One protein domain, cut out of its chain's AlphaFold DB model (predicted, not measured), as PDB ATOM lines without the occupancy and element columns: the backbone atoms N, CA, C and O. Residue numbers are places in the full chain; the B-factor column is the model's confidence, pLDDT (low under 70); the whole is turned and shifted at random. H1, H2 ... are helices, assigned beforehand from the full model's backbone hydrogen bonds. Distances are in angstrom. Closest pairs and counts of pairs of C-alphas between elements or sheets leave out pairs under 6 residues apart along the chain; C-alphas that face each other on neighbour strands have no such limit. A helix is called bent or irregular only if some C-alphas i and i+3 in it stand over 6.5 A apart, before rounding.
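AT A GLANCE: This is residues 13 to 78 of the 78 residues of an uncharacterized protein of Methylotenera sp (UniProt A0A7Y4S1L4). One long bent helix, H1, runs along most of the longest axis as a bow of two arms, and H4 folds back beside its first arm, H1a, antiparallel to it. The other arm, H1b, reaches away from that pair with the four-residue H2 near its far end, and a long link leads back from there to the short H3, which packs on H4. The printed part has 66 residues with four named helices, H1, H2, H3 and H4 in that order, and no named strand; the class is all helix, meaning that the residues in named elements are helical. It is compact, with a radius of gyration of the C-alphas of 12.4 A and spans of 41 by 20 by 17 A.

HOW THE PARTS SIT: Start at Ala 13 with H1, residues 13 to 36. By its hydrogen bonds it was assigned as one helix, but it is bent: C-alphas 24 and 27 are 7.6 A apart. Its arms, H1a of residues 13 to 24 and H1b of residues 27 to 36, stand at a steep tilt of 63 degrees. Next comes H2, residues 38 to 41, close but not clearly touching H1b; their closest C-alphas, of Leu 34 and Leu 41, are 7.7 A apart. H3, residues 54 to 57, is apart from H1a, H1b and H2. Look then at H4, residues 65 to 77, which touches H3 with residues 66 to 71 alone; the closest C-alphas, of Tyr 57 and Ala 67, are 4.6 A apart. H4 touches H1a, closest at the C-alphas of Glu 22 and Tyr 66, 5.2 A apart. These two run opposite ways at a shallow tilt of 32 degrees, only just short of steep. H4 and H1b only just touch, only at their ends, with 3 pairs of C-alphas within 8 A; on H4 these involve residues 65 to 67 alone, and the closest C-alphas, of Tyr 29 and Tyr 66, are 6.2 A apart. In H1a, H1b and H4 every O i to N i+4 pair is within hydrogen-bond range, while H2 and H3 are too short for such a pair.

IN THESE COORDINATES: Find C-alpha 13 at (110.130, 170.032, 121.970); from there H1a runs 16.9 A to Ser 24. H1b runs 14.3 A from Leu 27 to C-alpha 36 at (80.512, 176.873, 111.005). H4 runs 18.0 A from Ile 65 to C-alpha 77 at (101.833, 175.885, 130.025).

THE WHOLE: The C-alphas of Ala 13 and Glu 43, the two farthest apart, are 40.8 A from each other. The printed part has no cut, and its long link is residues 42 to 53, between H2 and H3. Mean pLDDT of the printed part is 82.4, with residues 39 to 51 under 70.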
ATOM      1  N   ALA A  13     110.322 170.593 123.303       86.69
ATOM      2  CA  ALA A  13     110.130 170.032 121.970       86.69
ATOM      3  C   ALA A  13     108.638 169.896 121.635       86.69
ATOM      4  O   ALA A  13     108.222 170.245 120.532       86.69
ATOM      5  N   LEU A  14     107.821 169.468 122.604       88.44
ATOM      6  CA  LEU A  14     106.370 169.376 122.448       88.44
ATOM      7  C   LEU A  14     105.733 170.746 122.182       88.44
ATOM      8  O   LEU A  14     104.913 170.871 121.275       88.44
ATOM      9  N   LEU A  15     106.143 171.783 122.919       90.81
ATOM     10  CA  LEU A  15     105.661 173.148 122.695       90.81
ATOM     11  C   LEU A  15     106.006 173.657 121.290       90.81
ATOM     12  O   LEU A  15     105.137 174.223 120.641       90.81
ATOM     13  N   LYS A  16     107.208 173.370 120.769       91.44
ATOM     14  CA  LYS A  16     107.583 173.747 119.391       91.44
ATOM     15  C   LYS A  16     106.692 173.100 118.331       91.44
ATOM     16  O   LYS A  16     106.346 173.747 117.348       91.44
ATOM     17  N   VAL A  17     106.332 171.828 118.513       92.62
ATOM     18  CA  VAL A  17     105.415 171.134 117.593       92.62
ATOM     19  C   VAL A  17     104.030 171.773 117.641       92.62
ATOM     20  O   VAL A  17     103.416 171.988 116.602       92.62
ATOM     21  N   ILE A  18     103.550 172.111 118.837       94.31
ATOM     22  CA  ILE A  18     102.250 172.763 119.012       94.31
ATOM     23  C   ILE A  18     102.249 174.170 118.402       94.31
ATOM     24  O   ILE A  18     101.298 174.519 117.709       94.31
ATOM     25  N   ASP A  19     103.326 174.938 118.580       93.62
ATOM     26  CA  ASP A  19     103.494 176.256 117.960       93.62
ATOM     27  C   ASP A  19     103.448 176.167 116.431       93.62
ATOM     28  O   ASP A  19     102.763 176.957 115.785       93.62
ATOM     29  N   TYR A  20     104.121 175.169 115.850       95.06
ATOM     30  CA  TYR A  20     104.076 174.926 114.410       95.06
ATOM     31  C   TYR A  20     102.654 174.626 113.916       95.06
ATOM     32  O   TYR A  20     102.226 175.200 112.917       95.06
ATOM     33  N   LEU A  21     101.914 173.770 114.630       93.56
ATOM     34  CA  LEU A  21     100.523 173.442 114.295       93.56
ATOM     35  C   LEU A  21      99.595 174.657 114.418       93.56
ATOM     36  O   LEU A  21      98.689 174.822 113.609       93.56
ATOM     37  N   GLU A  22      99.796 175.518 115.419       93.31
ATOM     38  CA  GLU A  22      99.034 176.765 115.531       93.31
ATOM     39  C   GLU A  22      99.275 177.682 114.334       93.31
ATOM     40  O   GLU A  22      98.317 178.211 113.776       93.31
ATOM     41  N   GLU A  23     100.536 177.868 113.943       92.75
ATOM     42  CA  GLU A  23     100.916 178.745 112.837       92.75
ATOM     43  C   GLU A  23     100.361 178.224 111.501       92.75
ATOM     44  O   GLU A  23      99.775 178.992 110.737       92.75
ATOM     45  N   SER A  24     100.487 176.917 111.235       94.25
ATOM     46  CA  SER A  24     100.059 176.320 109.962       94.25
ATOM     47  C   SER A  24      98.541 176.284 109.795       94.25
ATOM     48  O   SER A  24      98.040 176.417 108.683       94.25
ATOM     49  N   GLU A  25      97.803 176.131 110.894       93.81
ATOM     50  CA  GLU A  25      96.354 175.906 110.873       93.81
ATOM     51  C   GLU A  25      95.537 177.169 111.143       93.81
ATOM     52  O   GLU A  25      94.305 177.129 111.127       93.81
ATOM     53  N   ARG A  26      96.197 178.300 111.415       89.81
ATOM     54  CA  ARG A  26      95.528 179.531 111.842       89.81
ATOM     55  C   ARG A  26      94.505 180.040 110.830       89.81
ATOM     56  O   ARG A  26      93.370 180.307 111.211       89.81
ATOM     57  N   LEU A  27      94.896 180.180 109.564       86.88
ATOM     58  CA  LEU A  27      94.011 180.717 108.522       86.88
ATOM     59  C   LEU A  27      92.813 179.791 108.289       86.88
ATOM     60  O   LEU A  27      91.672 180.243 108.314       86.88
ATOM     61  N   SER A  28      93.070 178.485 108.171       89.56
ATOM     62  CA  SER A  28      92.011 177.485 108.002       89.56
ATOM     63  C   SER A  28      91.048 177.466 109.189       89.56
ATOM     64  O   SER A  28      89.842 177.299 109.015       89.56
ATOM     65  N   TYR A  29      91.554 177.706 110.399       89.00
ATOM     66  CA  TYR A  29      90.720 177.829 111.581       89.00
ATOM     67  C   TYR A  29      89.823 179.068 111.560       89.00
ATOM     68  O   TYR A  29      88.648 178.968 111.906       89.00
ATOM     69  N   GLU A  30      90.358 180.227 111.174       85.56
ATOM     70  CA  GLU A  30      89.573 181.458 111.041       85.56
ATOM     71  C   GLU A  30      88.429 181.256 110.029       85.56
ATOM     72  O   GLU A  30      87.276 181.549 110.342       85.56
ATOM     73  N   GLU A  31      88.713 180.641 108.878       85.31
ATOM     74  CA  GLU A  31      87.709 180.279 107.867       85.31
ATOM     75  C   GLU A  31      86.687 179.256 108.382       85.31
ATOM     76  O   GLU A  31      85.482 179.424 108.187       85.31
ATOM     77  N   TYR A  32      87.150 178.207 109.070       86.44
ATOM     78  CA  TYR A  32      86.291 177.199 109.692       86.44
ATOM     79  C   TYR A  32      85.318 177.845 110.679       86.44
ATOM     80  O   TYR A  32      84.125 177.561 110.644       86.44
ATOM     81  N   VAL A  33      85.799 178.738 111.545       83.56
ATOM     82  CA  VAL A  33      84.938 179.385 112.538       83.56
ATOM     83  C   VAL A  33      83.936 180.323 111.874       83.56
ATOM     84  O   VAL A  33      82.766 180.301 112.249       83.56
ATOM     85  N   LEU A  34      84.368 181.106 110.882       81.44
ATOM     86  CA  LEU A  34      83.466 181.970 110.122       81.44
ATOM     87  C   LEU A  34      82.354 181.166 109.446       81.44
ATOM     88  O   LEU A  34      81.208 181.582 109.512       81.44
ATOM     89  N   ARG A  35      82.674 180.006 108.860       82.56
ATOM     90  CA  ARG A  35      81.700 179.158 108.161       82.56
ATOM     91  C   ARG A  35      80.757 178.413 109.107       82.56
ATOM     92  O   ARG A  35      79.559 178.372 108.873       82.56
ATOM     93  N   GLU A  36      81.294 177.774 110.142       82.00
ATOM     94  CA  GLU A  36      80.512 176.873 111.005       82.00
ATOM     95  C   GLU A  36      79.759 177.612 112.117       82.00
ATOM     96  O   GLU A  36      78.821 177.073 112.701       82.00
ATOM     97  N   PHE A  37      80.178 178.837 112.444       78.12
ATOM     98  CA  PHE A  37      79.599 179.631 113.527       78.12
ATOM     99  C   PHE A  37      79.121 181.007 113.051       78.12
ATOM    100  O   PHE A  37      78.936 181.892 113.886       78.12
ATOM    101  N   GLU A  38      78.885 181.185 111.747       70.44
ATOM    102  CA  GLU A  38      78.384 182.431 111.143       70.44
ATOM    103  C   GLU A  38      77.145 182.961 111.887       70.44
ATOM    104  O   GLU A  38      77.119 184.107 112.346       70.44
ATOM    105  N   ASP A  39      76.179 182.072 112.141       67.94
ATOM    106  CA  ASP A  39      74.939 182.359 112.875       67.94
ATOM    107  C   ASP A  39      75.183 182.835 114.316       67.94
ATOM    108  O   ASP A  39      74.414 183.620 114.874       67.94
ATOM    109  N   PHE A  40      76.261 182.353 114.941       65.38
ATOM    110  CA  PHE A  40      76.616 182.656 116.329       65.38
ATOM    111  C   PHE A  40      77.440 183.940 116.454       65.38
ATOM    112  O   PHE A  40      77.430 184.605 117.493       65.38
ATOM    113  N   LEU A  41      78.184 184.262 115.399       65.38
ATOM    114  CA  LEU A  41      78.985 185.466 115.279       65.38
ATOM    115  C   LEU A  41      78.094 186.677 114.977       65.38
ATOM    116  O   LEU A  41      78.333 187.755 115.520       65.38
ATOM    117  N   GLY A  42      77.017 186.498 114.209       62.78
ATOM    118  CA  GLY A  42      76.119 187.577 113.799       62.78
ATOM    119  C   GLY A  42      76.789 188.584 112.850       62.78
ATOM    120  O   GLY A  42      78.011 188.636 112.712       62.78
ATOM    121  N   GLU A  43      75.990 189.453 112.221       58.34
ATOM    122  CA  GLU A  43      76.453 190.407 111.188       58.34
ATOM    123  C   GLU A  43      77.583 191.359 111.637       58.34
ATOM    124  O   GLU A  43      78.256 191.965 110.809       58.34
ATOM    125  N   LYS A  44      77.827 191.515 112.946       53.72
ATOM    126  CA  LYS A  44      78.880 192.406 113.465       53.72
ATOM    127  C   LYS A  44      80.304 191.896 113.239       53.72
ATOM    128  O   LYS A  44      81.221 192.716 113.228       53.72
ATOM    129  N   TYR A  45      80.496 190.587 113.078       58.06
ATOM    130  CA  TYR A  45      81.824 189.962 113.033       58.06
ATOM    131  C   TYR A  45      82.261 189.537 111.627       58.06
ATOM    132  O   TYR A  45      83.397 189.112 111.455       58.06
ATOM    133  N   THR A  46      81.417 189.719 110.609       53.88
ATOM    134  CA  THR A  46      81.775 189.468 109.202       53.88
ATOM    135  C   THR A  46      82.770 190.498 108.647       53.88
ATOM    136  O   THR A  46      83.458 190.211 107.675       53.88
ATOM    137  N   ASN A  47      82.895 191.674 109.283       52.22
ATOM    138  CA  ASN A  47      83.775 192.774 108.849       52.22
ATOM    139  C   ASN A  47      84.817 193.227 109.888       52.22
ATOM    140  O   ASN A  47      85.603 194.134 109.613       52.22
ATOM    141  N   THR A  48      84.845 192.637 111.084       51.41
ATOM    142  CA  THR A  48      85.907 192.897 112.069       51.41
ATOM    143  C   THR A  48      86.836 191.700 112.120       51.41
ATOM    144  O   THR A  48      86.370 190.570 112.185       51.41
ATOM    145  N   GLN A  49      88.149 191.953 112.093       56.91
ATOM    146  CA  GLN A  49      89.179 190.930 112.286       56.91
ATOM    147  C   GLN A  49      88.777 189.991 113.427       56.91
ATOM    148  O   GLN A  49      88.722 190.394 114.595       56.91
ATOM    149  N   PHE A  50      88.461 188.744 113.075       63.75
ATOM    150  CA  PHE A  50      88.062 187.738 114.039       63.75
ATOM    151  C   PHE A  50      89.223 187.516 115.008       63.75
ATOM    152  O   PHE A  50      90.298 187.045 114.641       63.75
ATOM    153  N   THR A  51      89.039 187.920 116.264       66.00
ATOM    154  CA  THR A  51      90.084 187.763 117.273       66.00
ATOM    155  C   THR A  51      89.972 186.369 117.881       66.00
ATOM    156  O   THR A  51      88.961 186.024 118.496       66.00
ATOM    157  N   LEU A  52      91.034 185.574 117.736       73.88
ATOM    158  CA  LEU A  52      91.166 184.201 118.228       73.88
ATOM    159  C   LEU A  52      91.218 184.150 119.765       73.88
ATOM    160  O   LEU A  52      92.267 183.980 120.381       73.88
ATOM    161  N   THR A  53      90.067 184.334 120.409       82.50
ATOM    162  CA  THR A  53      89.975 184.338 121.874       82.50
ATOM    163  C   THR A  53      89.924 182.922 122.453       82.50
ATOM    164  O   THR A  53      89.387 181.992 121.846       82.50
ATOM    165  N   LYS A  54      90.392 182.774 123.700       85.62
ATOM    166  CA  LYS A  54      90.283 181.530 124.485       85.62
ATOM    167  C   LYS A  54      88.858 181.017 124.635       85.62
ATOM    168  O   LYS A  54      88.648 179.810 124.687       85.62
ATOM    169  N   LYS A  55      87.873 181.916 124.636       84.19
ATOM    170  CA  LYS A  55      86.455 181.545 124.651       84.19
ATOM    171  C   LYS A  55      86.067 180.733 123.410       84.19
ATOM    172  O   LYS A  55      85.321 179.769 123.539       84.19
ATOM    173  N   PHE A  56      86.582 181.099 122.236       83.44
ATOM    174  CA  PHE A  56      86.278 180.412 120.982       83.44
ATOM    175  C   PHE A  56      87.009 179.083 120.868       83.44
ATOM    176  O   PHE A  56      86.361 178.044 120.769       83.44
ATOM    177  N   TYR A  57      88.343 179.084 120.959       88.81
ATOM    178  CA  TYR A  57      89.080 177.825 120.837       88.81
ATOM    179  C   TYR A  57      88.831 176.885 122.020       88.81
ATOM    180  O   TYR A  57      89.036 175.686 121.885       88.81
ATOM    181  N   GLY A  58      88.374 177.382 123.171       87.81
ATOM    182  CA  GLY A  58      87.978 176.573 124.324       87.81
ATOM    183  C   GLY A  58      86.592 175.932 124.209       87.81
ATOM    184  O   GLY A  58      86.262 175.085 125.034       87.81
ATOM    185  N   ASN A  59      85.780 176.300 123.210       86.25
ATOM    186  CA  ASN A  59      84.455 175.714 123.016       86.25
ATOM    187  C   ASN A  59      84.583 174.246 122.560       86.25
ATOM    188  O   ASN A  59      85.140 174.010 121.489       86.25
ATOM    189  N   PRO A  60      84.045 173.258 123.298       85.75
ATOM    190  CA  PRO A  60      84.179 171.842 122.947       85.75
ATOM    191  C   PRO A  60      83.579 171.478 121.580       85.75
ATOM    192  O   PRO A  60      84.033 170.512 120.975       85.75
ATOM    193  N   ASN A  61      82.625 172.263 121.065       84.75
ATOM    194  CA  ASN A  61      82.031 172.053 119.740       84.75
ATOM    195  C   ASN A  61      82.970 172.465 118.597       84.75
ATOM    196  O   ASN A  61      82.786 172.046 117.459       84.75
ATOM    197  N   VAL A  62      83.983 173.281 118.888       85.81
ATOM    198  CA  VAL A  62      85.014 173.661 117.926       85.81
ATOM    199  C   VAL A  62      86.061 172.549 117.907       85.81
ATOM    200  O   VAL A  62      86.939 172.496 118.769       85.81
ATOM    201  N   ASN A  63      85.956 171.639 116.941       85.69
ATOM    202  CA  ASN A  63      86.858 170.493 116.805       85.69
ATOM    203  C   ASN A  63      87.817 170.669 115.619       85.69
ATOM    204  O   ASN A  63      87.872 169.844 114.711       85.69
ATOM    205  N   HIS A  64      88.547 171.784 115.624       92.81
ATOM    206  CA  HIS A  64      89.579 172.089 114.637       92.81
ATOM    207  C   HIS A  64      90.969 171.880 115.239       92.81
ATOM    208  O   HIS A  64      91.180 172.143 116.426       92.81
ATOM    209  N   ILE A  65      91.936 171.472 114.418       93.06
ATOM    210  CA  ILE A  65      93.306 171.173 114.855       93.06
ATOM    211  C   ILE A  65      93.976 172.362 115.560       93.06
ATOM    212  O   ILE A  65      94.565 172.178 116.623       93.06
ATOM    213  N   TYR A  66      93.764 173.589 115.076       94.06
ATOM    214  CA  TYR A  66      94.175 174.816 115.770       94.06
ATOM    215  C   TYR A  66      93.623 174.893 117.203       94.06
ATOM    216  O   TYR A  66      94.356 175.148 118.157       94.06
ATOM    217  N   ALA A  67      92.323 174.645 117.387       92.75
ATOM    218  CA  ALA A  67      91.689 174.734 118.698       92.75
ATOM    219  C   ALA A  67      92.201 173.650 119.656       92.75
ATOM    220  O   ALA A  67      92.406 173.915 120.842       92.75
ATOM    221  N   VAL A  68      92.460 172.448 119.138       93.75
ATOM    222  CA  VAL A  68      93.079 171.354 119.893       93.75
ATOM    223  C   VAL A  68      94.505 171.727 120.308       93.75
ATOM    224  O   VAL A  68      94.829 171.628 121.491       93.75
ATOM    225  N   ALA A  69      95.321 172.228 119.379       94.38
ATOM    226  CA  ALA A  69      96.686 172.685 119.638       94.38
ATOM    227  C   ALA A  69      96.725 173.762 120.737       94.38
ATOM    228  O   ALA A  69      97.446 173.610 121.724       94.38
ATOM    229  N   ARG A  70      95.852 174.776 120.658       93.38
ATOM    230  CA  ARG A  70      95.725 175.825 121.687       93.38
ATOM    231  C   ARG A  70      95.355 175.281 123.066       93.38
ATOM    232  O   ARG A  70      95.937 175.701 124.065       93.38
ATOM    233  N   ARG A  71      94.395 174.350 123.152       93.81
ATOM    234  CA  ARG A  71      94.005 173.725 124.435       93.81
ATOM    235  C   ARG A  71      95.149 172.912 125.033       93.81
ATOM    236  O   ARG A  71      95.358 172.959 126.246       93.81
ATOM    237  N   LEU A  72      95.884 172.183 124.193       92.06
ATOM    238  CA  LEU A  72      97.059 171.426 124.613       92.06
ATOM    239  C   LEU A  72      98.153 172.366 125.120       92.06
ATOM    240  O   LEU A  72      98.651 172.154 126.220       92.06
ATOM    241  N   LYS A  73      98.461 173.444 124.391       91.94
ATOM    242  CA  LYS A  73      99.430 174.459 124.824       91.94
ATOM    243  C   LYS A  73      99.065 175.079 126.162       91.94
ATOM    244  O   LYS A  73      99.921 175.157 127.037       91.94
ATOM    245  N   ASP A  74      97.806 175.480 126.333       91.50
ATOM    246  CA  ASP A  74      97.307 176.041 127.590       91.50
ATOM    247  C   ASP A  74      97.458 175.034 128.742       91.50
ATOM    248  O   ASP A  74      97.877 175.414 129.830       91.50
ATOM    249  N   SER A  75      97.167 173.752 128.499       89.50
ATOM    250  CA  SER A  75      97.288 172.687 129.506       89.50
ATOM    251  C   SER A  75      98.742 172.376 129.855       89.50
ATOM    252  O   SER A  75      99.056 172.080 131.002       89.50
ATOM    253  N   ILE A  76      99.632 172.443 128.865       86.12
ATOM    254  CA  ILE A  76     101.065 172.216 129.044       86.12
ATOM    255  C   ILE A  76     101.732 173.433 129.666       86.12
ATOM    256  O   ILE A  76     102.777 173.244 130.264       86.12
ATOM    257  N   SER A  77     101.205 174.649 129.521       81.19
ATOM    258  CA  SER A  77     101.833 175.885 130.025       81.19
ATOM    259  C   SER A  77     101.303 176.340 131.389       81.19
ATOM    260  O   SER A  77     101.931 177.204 131.999       81.19
ATOM    261  N   ALA A  78     100.171 175.789 131.840       75.44
ATOM    262  CA  ALA A  78      99.646 175.943 133.200       75.44
ATOM    263  C   ALA A  78     100.556 175.279 134.248       75.44
ATOM    264  O   ALA A  78     100.527 175.759 135.402       75.44
TER     265      ALA A  78